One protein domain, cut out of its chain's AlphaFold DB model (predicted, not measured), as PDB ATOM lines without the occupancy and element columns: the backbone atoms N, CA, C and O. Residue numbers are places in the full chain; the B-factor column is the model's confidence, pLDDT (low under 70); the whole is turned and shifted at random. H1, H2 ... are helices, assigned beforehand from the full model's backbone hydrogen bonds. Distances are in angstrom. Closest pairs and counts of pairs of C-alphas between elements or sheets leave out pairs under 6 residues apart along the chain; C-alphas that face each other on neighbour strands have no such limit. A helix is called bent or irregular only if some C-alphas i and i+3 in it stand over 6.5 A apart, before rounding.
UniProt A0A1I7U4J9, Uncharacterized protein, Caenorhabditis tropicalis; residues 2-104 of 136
ATOM      1  N   PHE A   2     164.082 139.183 130.512       65.88
ATOM      2  CA  PHE A   2     164.236 137.836 131.104       65.88
ATOM      3  C   PHE A   2     163.018 137.320 131.858       65.88
ATOM      4  O   PHE A   2     162.571 136.203 131.629       65.88
ATOM      5  N   TYR A   3     162.454 138.146 132.737       66.06
ATOM      6  CA  TYR A   3     161.331 137.732 133.574       66.06
ATOM      7  C   TYR A   3     160.084 137.372 132.749       66.06
ATOM      8  O   TYR A   3     159.401 136.392 133.042       66.06
ATOM      9  N   CYS A   4     159.825 138.122 131.669       65.12
ATOM     10  CA  CYS A   4     158.746 137.837 130.723       65.12
ATOM     11  C   CYS A   4     159.029 136.555 129.923       65.12
ATOM     12  O   CYS A   4     158.170 135.681 129.862       65.12
ATOM     13  N   GLY A   5     160.255 136.380 129.412       70.38
ATOM     14  CA  GLY A   5     160.674 135.161 128.708       70.38
ATOM     15  C   GLY A   5     160.565 133.896 129.567       70.38
ATOM     16  O   GLY A   5     160.014 132.893 129.119       70.38
ATOM     17  N   ILE A   6     160.995 133.958 130.834       70.38
ATOM     18  CA  ILE A   6     160.896 132.846 131.794       70.38
ATOM     19  C   ILE A   6     159.427 132.549 132.138       70.38
ATOM     20  O   ILE A   6     159.024 131.385 132.170       70.38
ATOM     21  N   ARG A   7     158.586 133.576 132.336       71.19
ATOM     22  CA  ARG A   7     157.137 133.402 132.556       71.19
ATOM     23  C   ARG A   7     156.429 132.788 131.348       71.19
ATOM     24  O   ARG A   7     155.588 131.909 131.538       71.19
ATOM     25  N   THR A   8     156.768 133.217 130.135       72.19
ATOM     26  CA  THR A   8     156.231 132.675 128.877       72.19
ATOM     27  C   THR A   8     156.677 131.230 128.674       72.19
ATOM     28  O   THR A   8     155.845 130.369 128.397       72.19
ATOM     29  N   TYR A   9     157.950 130.921 128.940       69.38
ATOM     30  CA  TYR A   9     158.473 129.554 128.919       69.38
ATOM     31  C   TYR A   9     157.743 128.645 129.919       69.38
ATOM     32  O   TYR A   9     157.350 127.532 129.576       69.38
ATOM     33  N   SER A  10     157.506 129.125 131.143       66.81
ATOM     34  CA  SER A  10     156.828 128.359 132.195       66.81
ATOM     35  C   SER A  10     155.335 128.129 131.893       66.81
ATOM     36  O   SER A  10     154.810 127.048 132.156       66.81
ATOM     37  N   ARG A  11     154.651 129.101 131.270       65.19
ATOM     38  CA  ARG A  11     153.257 128.958 130.798       65.19
ATOM     39  C   ARG A  11     153.130 128.036 129.583       65.19
ATOM     40  O   ARG A  11     152.220 127.215 129.549       65.19
ATOM     41  N   MET A  12     154.063 128.099 128.635       62.19
ATOM     42  CA  MET A  12     154.068 127.230 127.451       62.19
ATOM     43  C   MET A  12     154.383 125.768 127.783       62.19
ATOM     44  O   MET A  12     153.765 124.873 127.211       62.19
ATOM     45  N   THR A  13     155.278 125.497 128.738       65.00
ATOM     46  CA  THR A  13     155.559 124.121 129.196       65.00
ATOM     47  C   THR A  13     154.328 123.475 129.846       65.00
ATOM     48  O   THR A  13     154.102 122.284 129.663       65.00
ATOM     49  N   LYS A  14     153.474 124.258 130.520       62.50
ATOM     50  CA  LYS A  14     152.198 123.774 131.079       62.50
ATOM     51  C   LYS A  14     151.108 123.552 130.019       62.50
ATOM     52  O   LYS A  14     150.246 122.709 130.220       62.50
ATOM     53  N   ALA A  15     151.164 124.262 128.889       60.62
ATOM     54  CA  ALA A  15     150.212 124.145 127.776       60.62
ATOM     55  C   ALA A  15     150.634 123.131 126.683       60.62
ATOM     56  O   ALA A  15     149.916 122.918 125.708       60.62
ATOM     57  N   THR A  16     151.808 122.503 126.821       54.69
ATOM     58  CA  THR A  16     152.442 121.647 125.795       54.69
ATOM     59  C   THR A  16     151.756 120.289 125.589       54.69
ATOM     60  O   THR A  16     152.015 119.631 124.583       54.69
ATOM     61  N   SER A  17     150.835 119.870 126.461       56.53
ATOM     62  CA  SER A  17     150.134 118.583 126.320       56.53
ATOM     63  C   SER A  17     149.171 118.507 125.121       56.53
ATOM     64  O   SER A  17     148.705 117.414 124.807       56.53
ATOM     65  N   GLN A  18     148.865 119.627 124.446       57.88
ATOM     66  CA  GLN A  18     147.825 119.697 123.402       57.88
ATOM     67  C   GLN A  18     148.206 120.504 122.139       57.88
ATOM     68  O   GLN A  18     147.361 120.711 121.272       57.88
ATOM     69  N   LEU A  19     149.443 121.003 122.003       60.81
ATOM     70  CA  LEU A  19     149.750 122.049 121.010       60.81
ATOM     71  C   LEU A  19     150.371 121.538 119.690       60.81
ATOM     72  O   LEU A  19     151.257 120.679 119.694       60.81
ATOM     73  N   SER A  20     149.930 122.120 118.563       69.44
ATOM     74  CA  SER A  20     150.340 121.762 117.192       69.44
ATOM     75  C   SER A  20     151.822 122.048 116.889       69.44
ATOM     76  O   SER A  20     152.475 122.865 117.547       69.44
ATOM     77  N   ASN A  21     152.360 121.398 115.849       69.69
ATOM     78  CA  ASN A  21     153.767 121.513 115.440       69.69
ATOM     79  C   ASN A  21     154.206 122.952 115.103       69.69
ATOM     80  O   ASN A  21     155.348 123.323 115.373       69.69
ATOM     81  N   HIS A  22     153.303 123.790 114.587       69.31
ATOM     82  CA  HIS A  22     153.617 125.167 114.192       69.31
ATOM     83  C   HIS A  22     153.960 126.065 115.388       69.31
ATOM     84  O   HIS A  22     154.870 126.888 115.314       69.31
ATOM     85  N   MET A  23     153.289 125.870 116.524       71.00
ATOM     86  CA  MET A  23     153.531 126.677 117.723       71.00
ATOM     87  C   MET A  23     154.810 126.269 118.463       71.00
ATOM     88  O   MET A  23     155.414 127.089 119.154       71.00
ATOM     89  N   LYS A  24     155.250 125.011 118.307       71.12
ATOM     90  CA  LYS A  24     156.549 124.551 118.823       71.12
ATOM     91  C   LYS A  24     157.689 125.272 118.109       71.12
ATOM     92  O   LYS A  24     158.556 125.825 118.772       71.12
ATOM     93  N   LEU A  25     157.635 125.356 116.778       76.62
ATOM     94  CA  LEU A  25     158.638 126.070 115.985       76.62
ATOM     95  C   LEU A  25     158.690 127.567 116.325       76.62
ATOM     96  O   LEU A  25     159.770 128.116 116.531       76.62
ATOM     97  N   GLN A  26     157.528 128.217 116.450       74.69
ATOM     98  CA  GLN A  26     157.457 129.632 116.838       74.69
ATOM     99  C   GLN A  26     158.057 129.890 118.228       74.69
ATOM    100  O   GLN A  26     158.727 130.901 118.436       74.69
ATOM    101  N   ARG A  27     157.860 128.965 119.176       73.31
ATOM    102  CA  ARG A  27     158.451 129.051 120.516       73.31
ATOM    103  C   ARG A  27     159.966 128.891 120.488       73.31
ATOM    104  O   ARG A  27     160.653 129.672 121.139       73.31
ATOM    105  N   GLU A  28     160.469 127.897 119.765       75.25
ATOM    106  CA  GLU A  28     161.909 127.664 119.632       75.25
ATOM    107  C   GLU A  28     162.598 128.880 119.002       75.25
ATOM    108  O   GLU A  28     163.629 129.325 119.498       75.25
ATOM    109  N   LEU A  29     161.979 129.493 117.987       80.12
ATOM    110  CA  LEU A  29     162.499 130.698 117.340       80.12
ATOM    111  C   LEU A  29     162.501 131.912 118.284       80.12
ATOM    112  O   LEU A  29     163.491 132.635 118.360       80.12
ATOM    113  N   PHE A  30     161.434 132.110 119.061       78.31
ATOM    114  CA  PHE A  30     161.358 133.190 120.051       78.31
ATOM    115  C   PHE A  30     162.358 133.004 121.201       78.31
ATOM    116  O   PHE A  30     162.989 133.958 121.656       78.31
ATOM    117  N   GLN A  31     162.534 131.769 121.669       74.62
ATOM    118  CA  GLN A  31     163.505 131.441 122.707       74.62
ATOM    119  C   GLN A  31     164.942 131.602 122.204       74.62
ATOM    120  O   GLN A  31     165.770 132.162 122.925       74.62
ATOM    121  N   ALA A  32     165.220 131.152 120.978       77.19
ATOM    122  CA  ALA A  32     166.497 131.378 120.317       77.19
ATOM    123  C   ALA A  32     166.782 132.876 120.230       77.19
ATOM    124  O   ALA A  32     167.820 133.296 120.718       77.19
ATOM    125  N   LEU A  33     165.827 133.685 119.762       77.94
ATOM    126  CA  LEU A  33     165.974 135.136 119.628       77.94
ATOM    127  C   LEU A  33     166.228 135.847 120.971       77.94
ATOM    128  O   LEU A  33     167.070 136.738 121.056       77.94
ATOM    129  N   LEU A  34     165.545 135.440 122.046       77.12
ATOM    130  CA  LEU A  34     165.749 136.021 123.381       77.12
ATOM    131  C   LEU A  34     167.139 135.714 123.947       77.12
ATOM    132  O   LEU A  34     167.788 136.590 124.521       77.12
ATOM    133  N   ILE A  35     167.597 134.472 123.813       72.56
ATOM    134  CA  ILE A  35     168.894 134.061 124.356       72.56
ATOM    135  C   ILE A  35     170.016 134.609 123.469       72.56
ATOM    136  O   ILE A  35     170.977 135.175 123.991       72.56
ATOM    137  N   GLN A  36     169.832 134.538 122.148       74.69
ATOM    138  CA  GLN A  36     170.697 135.139 121.139       74.69
ATOM    139  C   GLN A  36     170.842 136.637 121.329       74.69
ATOM    140  O   GLN A  36     171.911 137.118 121.050       74.69
ATOM    141  N   SER A  37     169.834 137.389 121.775       76.25
ATOM    142  CA  SER A  37     169.991 138.836 121.991       76.25
ATOM    143  C   SER A  37     170.637 139.163 123.338       76.25
ATOM    144  O   SER A  37     171.258 140.211 123.496       76.25
ATOM    145  N   THR A  38     170.523 138.280 124.329       73.00
ATOM    146  CA  THR A  38     171.069 138.568 125.658       73.00
ATOM    147  C   THR A  38     172.579 138.390 125.708       73.00
ATOM    148  O   THR A  38     173.276 139.206 126.307       73.00
ATOM    149  N   VAL A  39     173.079 137.306 125.117       72.94
ATOM    150  CA  VAL A  39     174.511 136.978 125.112       72.94
ATOM    151  C   VAL A  39     175.348 138.119 124.510       72.94
ATOM    152  O   VAL A  39     176.200 138.631 125.233       72.94
ATOM    153  N   PRO A  40     175.077 138.605 123.284       68.62
ATOM    154  CA  PRO A  40     175.689 139.797 122.715       68.62
ATOM    155  C   PRO A  40     175.479 141.047 123.550       68.62
ATOM    156  O   PRO A  40     176.421 141.807 123.692       68.62
ATOM    157  N   CYS A  41     174.313 141.273 124.170       77.19
ATOM    158  CA  CYS A  41     174.160 142.421 125.070       77.19
ATOM    159  C   CYS A  41     175.183 142.369 126.212       77.19
ATOM    160  O   CYS A  41     175.895 143.342 126.430       77.19
ATOM    161  N   ILE A  42     175.312 141.237 126.905       75.75
ATOM    162  CA  ILE A  42     176.292 141.082 127.991       75.75
ATOM    163  C   ILE A  42     177.724 141.197 127.446       75.75
ATOM    164  O   ILE A  42     178.564 141.858 128.054       75.75
ATOM    165  N   PHE A  43     177.990 140.603 126.282       74.69
ATOM    166  CA  PHE A  43     179.301 140.633 125.643       74.69
ATOM    167  C   PHE A  43     179.665 142.014 125.075       74.69
ATOM    168  O   PHE A  43     180.846 142.320 125.022       74.69
ATOM    169  N   LEU A  44     178.689 142.865 124.724       72.06
ATOM    170  CA  LEU A  44     178.846 144.277 124.325       72.06
ATOM    171  C   LEU A  44     179.047 145.209 125.508       72.06
ATOM    172  O   LEU A  44     179.724 146.230 125.375       72.06
ATOM    173  N   PHE A  45     178.484 144.877 126.669       77.12
ATOM    174  CA  PHE A  45     178.747 145.637 127.885       77.12
ATOM    175  C   PHE A  45     180.239 145.602 128.238       77.12
ATOM    176  O   PHE A  45     180.763 146.613 128.685       77.12
ATOM    177  N   ILE A  46     180.952 144.504 127.964       77.56
ATOM    178  CA  ILE A  46     182.397 144.391 128.226       77.56
ATOM    179  C   ILE A  46     183.240 145.429 127.450       77.56
ATOM    180  O   ILE A  46     183.905 146.229 128.107       77.56
ATOM    181  N   PRO A  47     183.230 145.494 126.102       71.56
ATOM    182  CA  PRO A  47     183.985 146.496 125.355       71.56
ATOM    183  C   PRO A  47     183.493 147.912 125.650       71.56
ATOM    184  O   PRO A  47     184.313 148.818 125.724       71.56
ATOM    185  N   SER A  48     182.193 148.110 125.889       74.94
ATOM    186  CA  SER A  48     181.643 149.424 126.241       74.94
ATOM    187  C   SER A  48     182.156 149.925 127.603       74.94
ATOM    188  O   SER A  48     182.553 151.080 127.739       74.94
ATOM    189  N   LEU A  49     182.258 149.037 128.600       80.81
ATOM    190  CA  LEU A  49     182.862 149.343 129.902       80.81
ATOM    191  C   LEU A  49     184.368 149.594 129.786       80.81
ATOM    192  O   LEU A  49     184.876 150.525 130.404       80.81
ATOM    193  N   ILE A  50     185.079 148.810 128.971       76.94
ATOM    194  CA  ILE A  50     186.505 149.027 128.699       76.94
ATOM    195  C   ILE A  50     186.712 150.401 128.056       76.94
ATOM    196  O   ILE A  50     187.558 151.157 128.520       76.94
ATOM    197  N   TYR A  51     185.894 150.766 127.067       72.62
ATOM    198  CA  TYR A  51     185.911 152.087 126.437       72.62
ATOM    199  C   TYR A  51     185.580 153.225 127.402       72.62
ATOM    200  O   TYR A  51     186.081 154.326 127.214       72.62
ATOM    201  N   PHE A  52     184.761 152.983 128.426       76.75
ATOM    202  CA  PHE A  52     184.445 153.980 129.449       76.75
ATOM    203  C   PHE A  52     185.583 154.163 130.468       76.75
ATOM    204  O   PHE A  52     185.856 155.280 130.900       76.75
ATOM    205  N   ILE A  53     186.284 153.083 130.826       71.75
ATOM    206  CA  ILE A  53     187.450 153.114 131.727       71.75
ATOM    207  C   ILE A  53     188.703 153.643 131.001       71.75
ATOM    208  O   ILE A  53     189.576 154.253 131.613       71.75
ATOM    209  N   PHE A  54     188.791 153.457 129.685       69.00
ATOM    210  CA  PHE A  54     189.917 153.868 128.846       69.00
ATOM    211  C   PHE A  54     190.279 155.371 128.907       69.00
ATOM    212  O   PHE A  54     191.450 155.674 129.147       69.00
ATOM    213  N   PRO A  55     189.339 156.334 128.777       67.44
ATOM    214  CA  PRO A  55     189.644 157.761 128.905       67.44
ATOM    215  C   PRO A  55     190.106 158.159 130.314       67.44
ATOM    216  O   PRO A  55     190.767 159.182 130.465       67.44
ATOM    217  N   ILE A  56     189.815 157.353 131.343       70.31
ATOM    218  CA  ILE A  56     190.248 157.613 132.725       70.31
ATOM    219  C   ILE A  56     191.751 157.319 132.902       70.31
ATOM    220  O   ILE A  56     192.397 157.929 133.750       70.31
ATOM    221  N   PHE A  57     192.334 156.443 132.075       69.00
ATOM    222  CA  PHE A  57     193.709 155.957 132.238       69.00
ATOM    223  C   PHE A  57     194.798 156.756 131.487       69.00
ATOM    224  O   PHE A  57     195.974 156.511 131.732       69.00
ATOM    225  N   ASN A  58     194.459 157.730 130.626       60.50
ATOM    226  CA  ASN A  58     195.430 158.601 129.922       60.50
ATOM    227  C   ASN A  58     196.582 157.853 129.187       60.50
ATOM    228  O   ASN A  58     197.724 158.313 129.170       60.50
ATOM    229  N   LEU A  59     196.311 156.697 128.564       59.47
ATOM    230  CA  LEU A  59     197.315 155.963 127.774       59.47
ATOM    231  C   LEU A  59     197.422 156.465 126.312       59.47
ATOM    232  O   LEU A  59     196.426 156.912 125.740       59.47
ATOM    233  N   PRO A  60     198.604 156.346 125.667       61.97
ATOM    234  CA  PRO A  60     198.816 156.750 124.275       61.97
ATOM    235  C   PRO A  60     197.964 155.909 123.305       61.97
ATOM    236  O   PRO A  60     198.124 154.698 123.173       61.97
ATOM    237  N   LEU A  61     197.048 156.585 122.611       59.22
ATOM    238  CA  LEU A  61     195.872 156.028 121.923       59.22
ATOM    239  C   LEU A  61     196.166 155.258 120.613       59.22
ATOM    240  O   LEU A  61     195.276 154.596 120.081       59.22
ATOM    241  N   GLY A  62     197.392 155.333 120.082       66.19
ATOM    242  CA  GLY A  62     197.705 154.922 118.703       66.19
ATOM    243  C   GLY A  62     197.570 153.422 118.414       66.19
ATOM    244  O   GLY A  62     196.935 153.035 117.438       66.19
ATOM    245  N   LEU A  63     198.123 152.558 119.271       60.72
ATOM    246  CA  LEU A  63     198.058 151.099 119.076       60.72
ATOM    247  C   LEU A  63     196.709 150.512 119.522       60.72
ATOM    248  O   LEU A  63     196.187 149.582 118.907       60.72
ATOM    249  N   PHE A  64     196.112 151.086 120.566       67.25
ATOM    250  CA  PHE A  64     194.845 150.621 121.131       67.25
ATOM    251  C   PHE A  64     193.641 150.938 120.241       67.25
ATOM    252  O   PHE A  64     192.719 150.129 120.170       67.25
ATOM    253  N   SER A  65     193.663 152.058 119.509       70.06
ATOM    254  CA  SER A  65     192.628 152.384 118.520       70.06
ATOM    255  C   SER A  65     192.532 151.314 117.425       70.06
ATOM    256  O   SER A  65     191.430 150.908 117.052       70.06
ATOM    257  N   ASN A  66     193.676 150.784 116.984       75.31
ATOM    258  CA  ASN A  66     193.735 149.741 115.963       75.31
ATOM    259  C   ASN A  66     193.151 148.409 116.482       75.31
ATOM    260  O   ASN A  66     192.287 147.801 115.855       75.31
ATOM    261  N   ILE A  67     193.522 148.013 117.706       74.50
ATOM    262  CA  ILE A  67     192.985 146.818 118.387       74.50
ATOM    263  C   ILE A  67     191.474 146.927 118.637       74.50
ATOM    264  O   ILE A  67     190.731 145.951 118.480       74.50
ATOM    265  N   ALA A  68     190.994 148.115 118.998       72.75
ATOM    266  CA  ALA A  68     189.577 148.340 119.238       72.75
ATOM    267  C   ALA A  68     188.752 148.281 117.941       72.75
ATOM    268  O   ALA A  68     187.650 147.731 117.949       72.75
ATOM    269  N   GLY A  69     189.305 148.764 116.822       77.31
ATOM    270  CA  GLY A  69     188.715 148.602 115.491       77.31
ATOM    271  C   GLY A  69     188.573 147.132 115.090       77.31
ATOM    272  O   GLY A  69     187.487 146.699 114.710       77.31
ATOM    273  N   ILE A  70     189.629 146.332 115.277       79.38
ATOM    274  CA  ILE A  70     189.611 144.885 114.988       79.38
ATOM    275  C   ILE A  70     188.540 144.173 115.824       79.38
ATOM    276  O   ILE A  70     187.779 143.357 115.307       79.38
ATOM    277  N   THR A  71     188.425 144.526 117.105       76.75
ATOM    278  CA  THR A  71     187.417 143.950 118.010       76.75
ATOM    279  C   THR A  71     185.992 144.278 117.556       76.75
ATOM    280  O   THR A  71     185.107 143.425 117.631       76.75
ATOM    281  N   PHE A  72     185.766 145.486 117.033       78.56
ATOM    282  CA  PHE A  72     184.467 145.912 116.511       78.56
ATOM    283  C   PHE A  72     184.051 145.116 115.263       78.56
ATOM    284  O   PHE A  72     182.878 144.785 115.101       78.56
ATOM    285  N   VAL A  73     185.016 144.752 114.413       84.69
ATOM    286  CA  VAL A  73     184.797 143.942 113.200       84.69
ATOM    287  C   VAL A  73     184.608 142.454 113.519       84.69
ATOM    288  O   VAL A  73     183.852 141.765 112.839       84.69
ATOM    289  N   ILE A  74     185.253 141.951 114.574       82.81
ATOM    290  CA  ILE A  74     185.120 140.557 115.030       82.81
ATOM    291  C   ILE A  74     183.821 140.312 115.804       82.81
ATOM    292  O   ILE A  74     183.323 139.186 115.848       82.81
ATOM    293  N   TYR A  75     183.249 141.360 116.393       76.12
ATOM    294  CA  TYR A  75     182.055 141.264 117.221       76.12
ATOM    295  C   TYR A  75     180.842 140.610 116.507       76.12
ATOM    296  O   TYR A  75     180.263 139.693 117.090       76.12
ATOM    297  N   PRO A  76     180.498 140.949 115.246       79.12
ATOM    298  CA  PRO A  76     179.481 140.233 114.468       79.12
ATOM    299  C   PRO A  76     179.777 138.741 114.279       79.12
ATOM    300  O   PRO A  76     178.869 137.920 114.324       79.12
ATOM    301  N   VAL A  77     181.044 138.364 114.090       83.88
ATOM    302  CA  VAL A  77     181.438 136.956 113.904       83.88
ATOM    303  C   VAL A  77     181.268 136.177 115.208       83.88
ATOM    304  O   VAL A  77     180.713 135.080 115.213       83.88
ATOM    305  N   LEU A  78     181.694 136.760 116.330       79.88
ATOM    306  CA  LEU A  78     181.490 136.177 117.657       79.88
ATOM    307  C   LEU A  78     180.007 136.084 118.022       79.88
ATOM    308  O   LEU A  78     179.598 135.079 118.607       79.88
ATOM    309  N   ASP A  79     179.210 137.085 117.643       77.38
ATOM    310  CA  ASP A  79     177.758 137.062 117.802       77.38
ATOM    311  C   ASP A  79     177.163 135.853 117.072       77.38
ATOM    312  O   ASP A  79     176.551 135.001 117.717       77.38
ATOM    313  N   LEU A  80     177.465 135.683 115.776       81.88
ATOM    314  CA  LEU A  80     177.008 134.551 114.954       81.88
ATOM    315  C   LEU A  80     177.365 133.184 115.567       81.88
ATOM    316  O   LEU A  80     176.526 132.281 115.608       81.88
ATOM    317  N   ILE A  81     178.581 133.028 116.096       81.00
ATOM    318  CA  ILE A  81     179.032 131.782 116.743       81.00
ATOM    319  C   ILE A  81     178.264 131.530 118.052       81.00
ATOM    320  O   ILE A  81     177.842 130.399 118.325       81.00
ATOM    321  N   ALA A  82     178.040 132.573 118.855       73.56
ATOM    322  CA  ALA A  82     177.306 132.477 120.113       73.56
ATOM    323  C   ALA A  82     175.840 132.069 119.895       73.56
ATOM    324  O   ALA A  82     175.312 131.240 120.646       73.56
ATOM    325  N   VAL A  83     175.203 132.577 118.836       75.06
ATOM    326  CA  VAL A  83     173.845 132.185 118.421       75.06
ATOM    327  C   VAL A  83     173.759 130.688 118.145       75.06
ATOM    328  O   VAL A  83     172.881 129.998 118.667       75.06
ATOM    329  N   ILE A  84     174.697 130.176 117.342       75.62
ATOM    330  CA  ILE A  84     174.742 128.773 116.918       75.62
ATOM    331  C   ILE A  84     174.933 127.852 118.133       75.62
ATOM    332  O   ILE A  84     174.315 126.789 118.216       75.62
ATOM    333  N   TYR A  85     175.732 128.272 119.116       69.88
ATOM    334  CA  TYR A  85     175.955 127.513 120.348       69.88
ATOM    335  C   TYR A  85     174.735 127.497 121.288       69.88
ATOM    336  O   TYR A  85     174.493 126.518 122.001       69.88
ATOM    337  N   VAL A  86     173.945 128.570 121.299       68.94
ATOM    338  CA  VAL A  86     172.775 128.747 122.176       68.94
ATOM    339  C   VAL A  86     171.590 127.867 121.781       68.94
ATOM    340  O   VAL A  86     170.845 127.405 122.656       68.94
ATOM    341  N   ILE A  87     171.404 127.602 120.487       70.56
ATOM    342  CA  ILE A  87     170.316 126.754 119.998       70.56
ATOM    343  C   ILE A  87     170.590 125.311 120.458       70.56
ATOM    344  O   ILE A  87     171.372 124.568 119.865       70.56
ATOM    345  N   LYS A  88     169.942 124.884 121.551       59.34
ATOM    346  CA  LYS A  88     170.152 123.561 122.179       59.34
ATOM    347  C   LYS A  88     169.915 122.384 121.224       59.34
ATOM    348  O   LYS A  88     170.622 121.381 121.316       59.34
ATOM    349  N   HIS A  89     168.975 122.516 120.287       57.31
ATOM    350  CA  HIS A  89     168.754 121.530 119.222       57.31
ATOM    351  C   HIS A  89     169.940 121.434 118.251       57.31
ATOM    352  O   HIS A  89     170.245 120.349 117.756       57.31
ATOM    353  N   TYR A  90     170.660 122.539 118.052       59.56
ATOM    354  CA  TYR A  90     171.848 122.595 117.213       59.56
ATOM    355  C   TYR A  90     173.038 121.931 117.896       59.56
ATOM    356  O   TYR A  90     173.738 121.176 117.250       59.56
ATOM    357  N   ARG A  91     173.230 122.077 119.213       64.69
ATOM    358  CA  ARG A  91     174.317 121.372 119.923       64.69
ATOM    359  C   ARG A  91     174.223 119.853 119.809       64.69
ATOM    360  O   ARG A  91     175.243 119.213 119.601       64.69
ATOM    361  N   HIS A  92     173.030 119.269 119.921       63.38
ATOM    362  CA  HIS A  92     172.867 117.820 119.751       63.38
ATOM    363  C   HIS A  92     173.057 117.397 118.287       63.38
ATOM    364  O   HIS A  92     173.673 116.371 118.023       63.38
ATOM    365  N   PHE A  93     172.590 118.211 117.335       64.31
ATOM    366  CA  PHE A  93     172.798 117.975 115.907       64.31
ATOM    367  C   PHE A  93     174.269 118.124 115.495       64.31
ATOM    368  O   PHE A  93     174.777 117.277 114.778       64.31
ATOM    369  N   VAL A  94     174.971 119.135 116.000       67.00
ATOM    370  CA  VAL A  94     176.400 119.402 115.789       67.00
ATOM    371  C   VAL A  94     177.250 118.373 116.503       67.00
ATOM    372  O   VAL A  94     178.202 117.901 115.913       67.00
ATOM    373  N   PHE A  95     176.908 117.950 117.719       70.19
ATOM    374  CA  PHE A  95     177.605 116.844 118.375       70.19
ATOM    375  C   PHE A  95     177.388 115.537 117.608       70.19
ATOM    376  O   PHE A  95     178.329 114.784 117.409       70.19
ATOM    377  N   LYS A  96     176.180 115.293 117.081       69.94
ATOM    378  CA  LYS A  96     175.903 114.156 116.192       69.94
ATOM    379  C   LYS A  96     176.661 114.269 114.864       69.94
ATOM    380  O   LYS A  96     177.197 113.269 114.407       69.94
ATOM    381  N   LEU A  97     176.747 115.458 114.271       71.50
ATOM    382  CA  LEU A  97     177.474 115.721 113.030       71.50
ATOM    383  C   LEU A  97     178.989 115.624 113.236       71.50
ATOM    384  O   LEU A  97     179.649 115.006 112.420       71.50
ATOM    385  N   LEU A  98     179.529 116.137 114.344       71.50
ATOM    386  CA  LEU A  98     180.934 116.029 114.747       71.50
ATOM    387  C   LEU A  98     181.304 114.589 115.132       71.50
ATOM    388  O   LEU A  98     182.363 114.114 114.743       71.50
ATOM    389  N   CYS A  99     180.428 113.851 115.824       61.38
ATOM    390  CA  CYS A  99     180.634 112.428 116.114       61.38
ATOM    391  C   CYS A  99     180.522 111.547 114.861       61.38
ATOM    392  O   CYS A  99     181.256 110.570 114.750       61.38
ATOM    393  N   LEU A 100     179.653 111.876 113.896       56.38
ATOM    394  CA  LEU A 100     179.634 111.223 112.576       56.38
ATOM    395  C   LEU A 100     180.843 111.640 111.728       56.38
ATOM    396  O   LEU A 100     181.425 110.814 111.025       56.38
ATOM    397  N   SER A 101     181.278 112.890 111.868       56.03
ATOM    398  CA  SER A 101     182.514 113.409 111.289       56.03
ATOM    399  C   SER A 101     183.751 112.780 111.921       56.03
ATOM    400  O   SER A 101     184.811 112.880 111.335       56.03
ATOM    401  N   HIS A 102     183.659 112.048 113.035       48.50
ATOM    402  CA  HIS A 102     184.798 111.284 113.557       48.50
ATOM    403  C   HIS A 102     185.168 110.068 112.672       48.50
ATOM    404  O   HIS A 102     186.188 109.425 112.904       48.50
ATOM    405  N   LYS A 103     184.379 109.758 111.625       48.91
ATOM    406  CA  LYS A 103     184.794 108.883 110.506       48.91
ATOM    407  C   LYS A 103     185.301 109.639 109.272       48.91
ATOM    408  O   LYS A 103     185.721 109.002 108.311       48.91
ATOM    409  N   VAL A 104     185.285 110.967 109.288       54.81
ATOM    410  CA  VAL A 104     185.811 111.822 108.223       54.81
ATOM    411  C   VAL A 104     187.007 112.576 108.794       54.81
ATOM    412  O   VAL A 104     186.869 113.451 109.637       54.81
TER     413      VAL A 104
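What this domain is: This is residues 2 to 104 of the 136 residues of an uncharacterized protein of Caenorhabditis tropicalis (UniProt A0A1I7U4J9). One long helix, H2, makes the spine of a flat, extended model; H1 folds back beside its first half, and the bent helix H3 folds back from its far end on the other side of it. H4 then turns off from the end of H3 at a corner as an arm, with residues 95 to 104 sticking out, and contacts between the helices are few. The printed part has 103 residues with four named helices, H1, H2, H3 and H4 in that order, and no named strand; its class is all helix. The whole is extended, with a radius of gyration of the C-alphas of 19.7 A, and spans 63 by 44 by 16 A.

Where its parts are: H1 is residues 2 to 18, 25.6 A long, from C-alpha 2 at (164.236, 137.836, 131.104). It has a kink of 27 degrees near residue 12 and is irregular, with C-alphas 14 and 17 7.3 A apart. H2, residues 21 to 56, is 54.2 A long and begins with C-alpha 21 at (153.767, 121.513, 115.440). It is neither bent nor irregular, but only just: C-alphas 52 and 55 are 6.5 A apart. H3, residues 62 to 86, was assigned as one helix by its hydrogen bonds but is bent, with C-alphas 73 and 76 6.6 A apart. Its arms are H3a, residues 62 to 73, and H3b, residues 76 to 86, at a steep tilt of 46 degrees. H4, residues 88 to 103, is 23.8 A long and ends with C-alpha 103 at (184.794, 108.883, 110.506).

How they stand to each other: H1 and H2 are close but not clearly touching; their closest C-alphas, those of Gly 5 and Leu 34, are 7.4 A apart. They run opposite ways at a shallow tilt of 14 degrees. H2 and H3a are near each other, 8.5 A apart at the closest. H2 touches H3b with residues 32 to 40 alone; the closest C-alphas, those of Gln 36 and Val 83, are 5.1 A apart. These two run opposite ways at a steep tilt of 44 degrees. H3b and H4 only just touch, with 3 pairs of C-alphas within 8 A, and only at the corner by their link; the closest C-alphas, those of Tyr 85 and Arg 91, are 6.4 A apart. Their lines are about perpendicular, at 87 degrees. H1 is apart from H3a, H3b and H4, and H4 is apart from H2. In H3b every O i to N i+4 pair is within hydrogen-bond range; in H1 11 of 13 are, in H2 27 of 32, in H3a 7 of 8 and in H4 11 of 12.

The domain as a whole: The two C-alphas farthest apart, those of Gln 18 and Pro 60, are 63.0 A apart. Residues 17 to 22 and 55 to 63 stand free, as do residues 95 to 104. The printed part has no cut, and its three links are tight. The mean pLDDT of the printed part is 70.1, with 44 residues under 70, among them residues 9 to 22, 57 to 64 and 99 to 104.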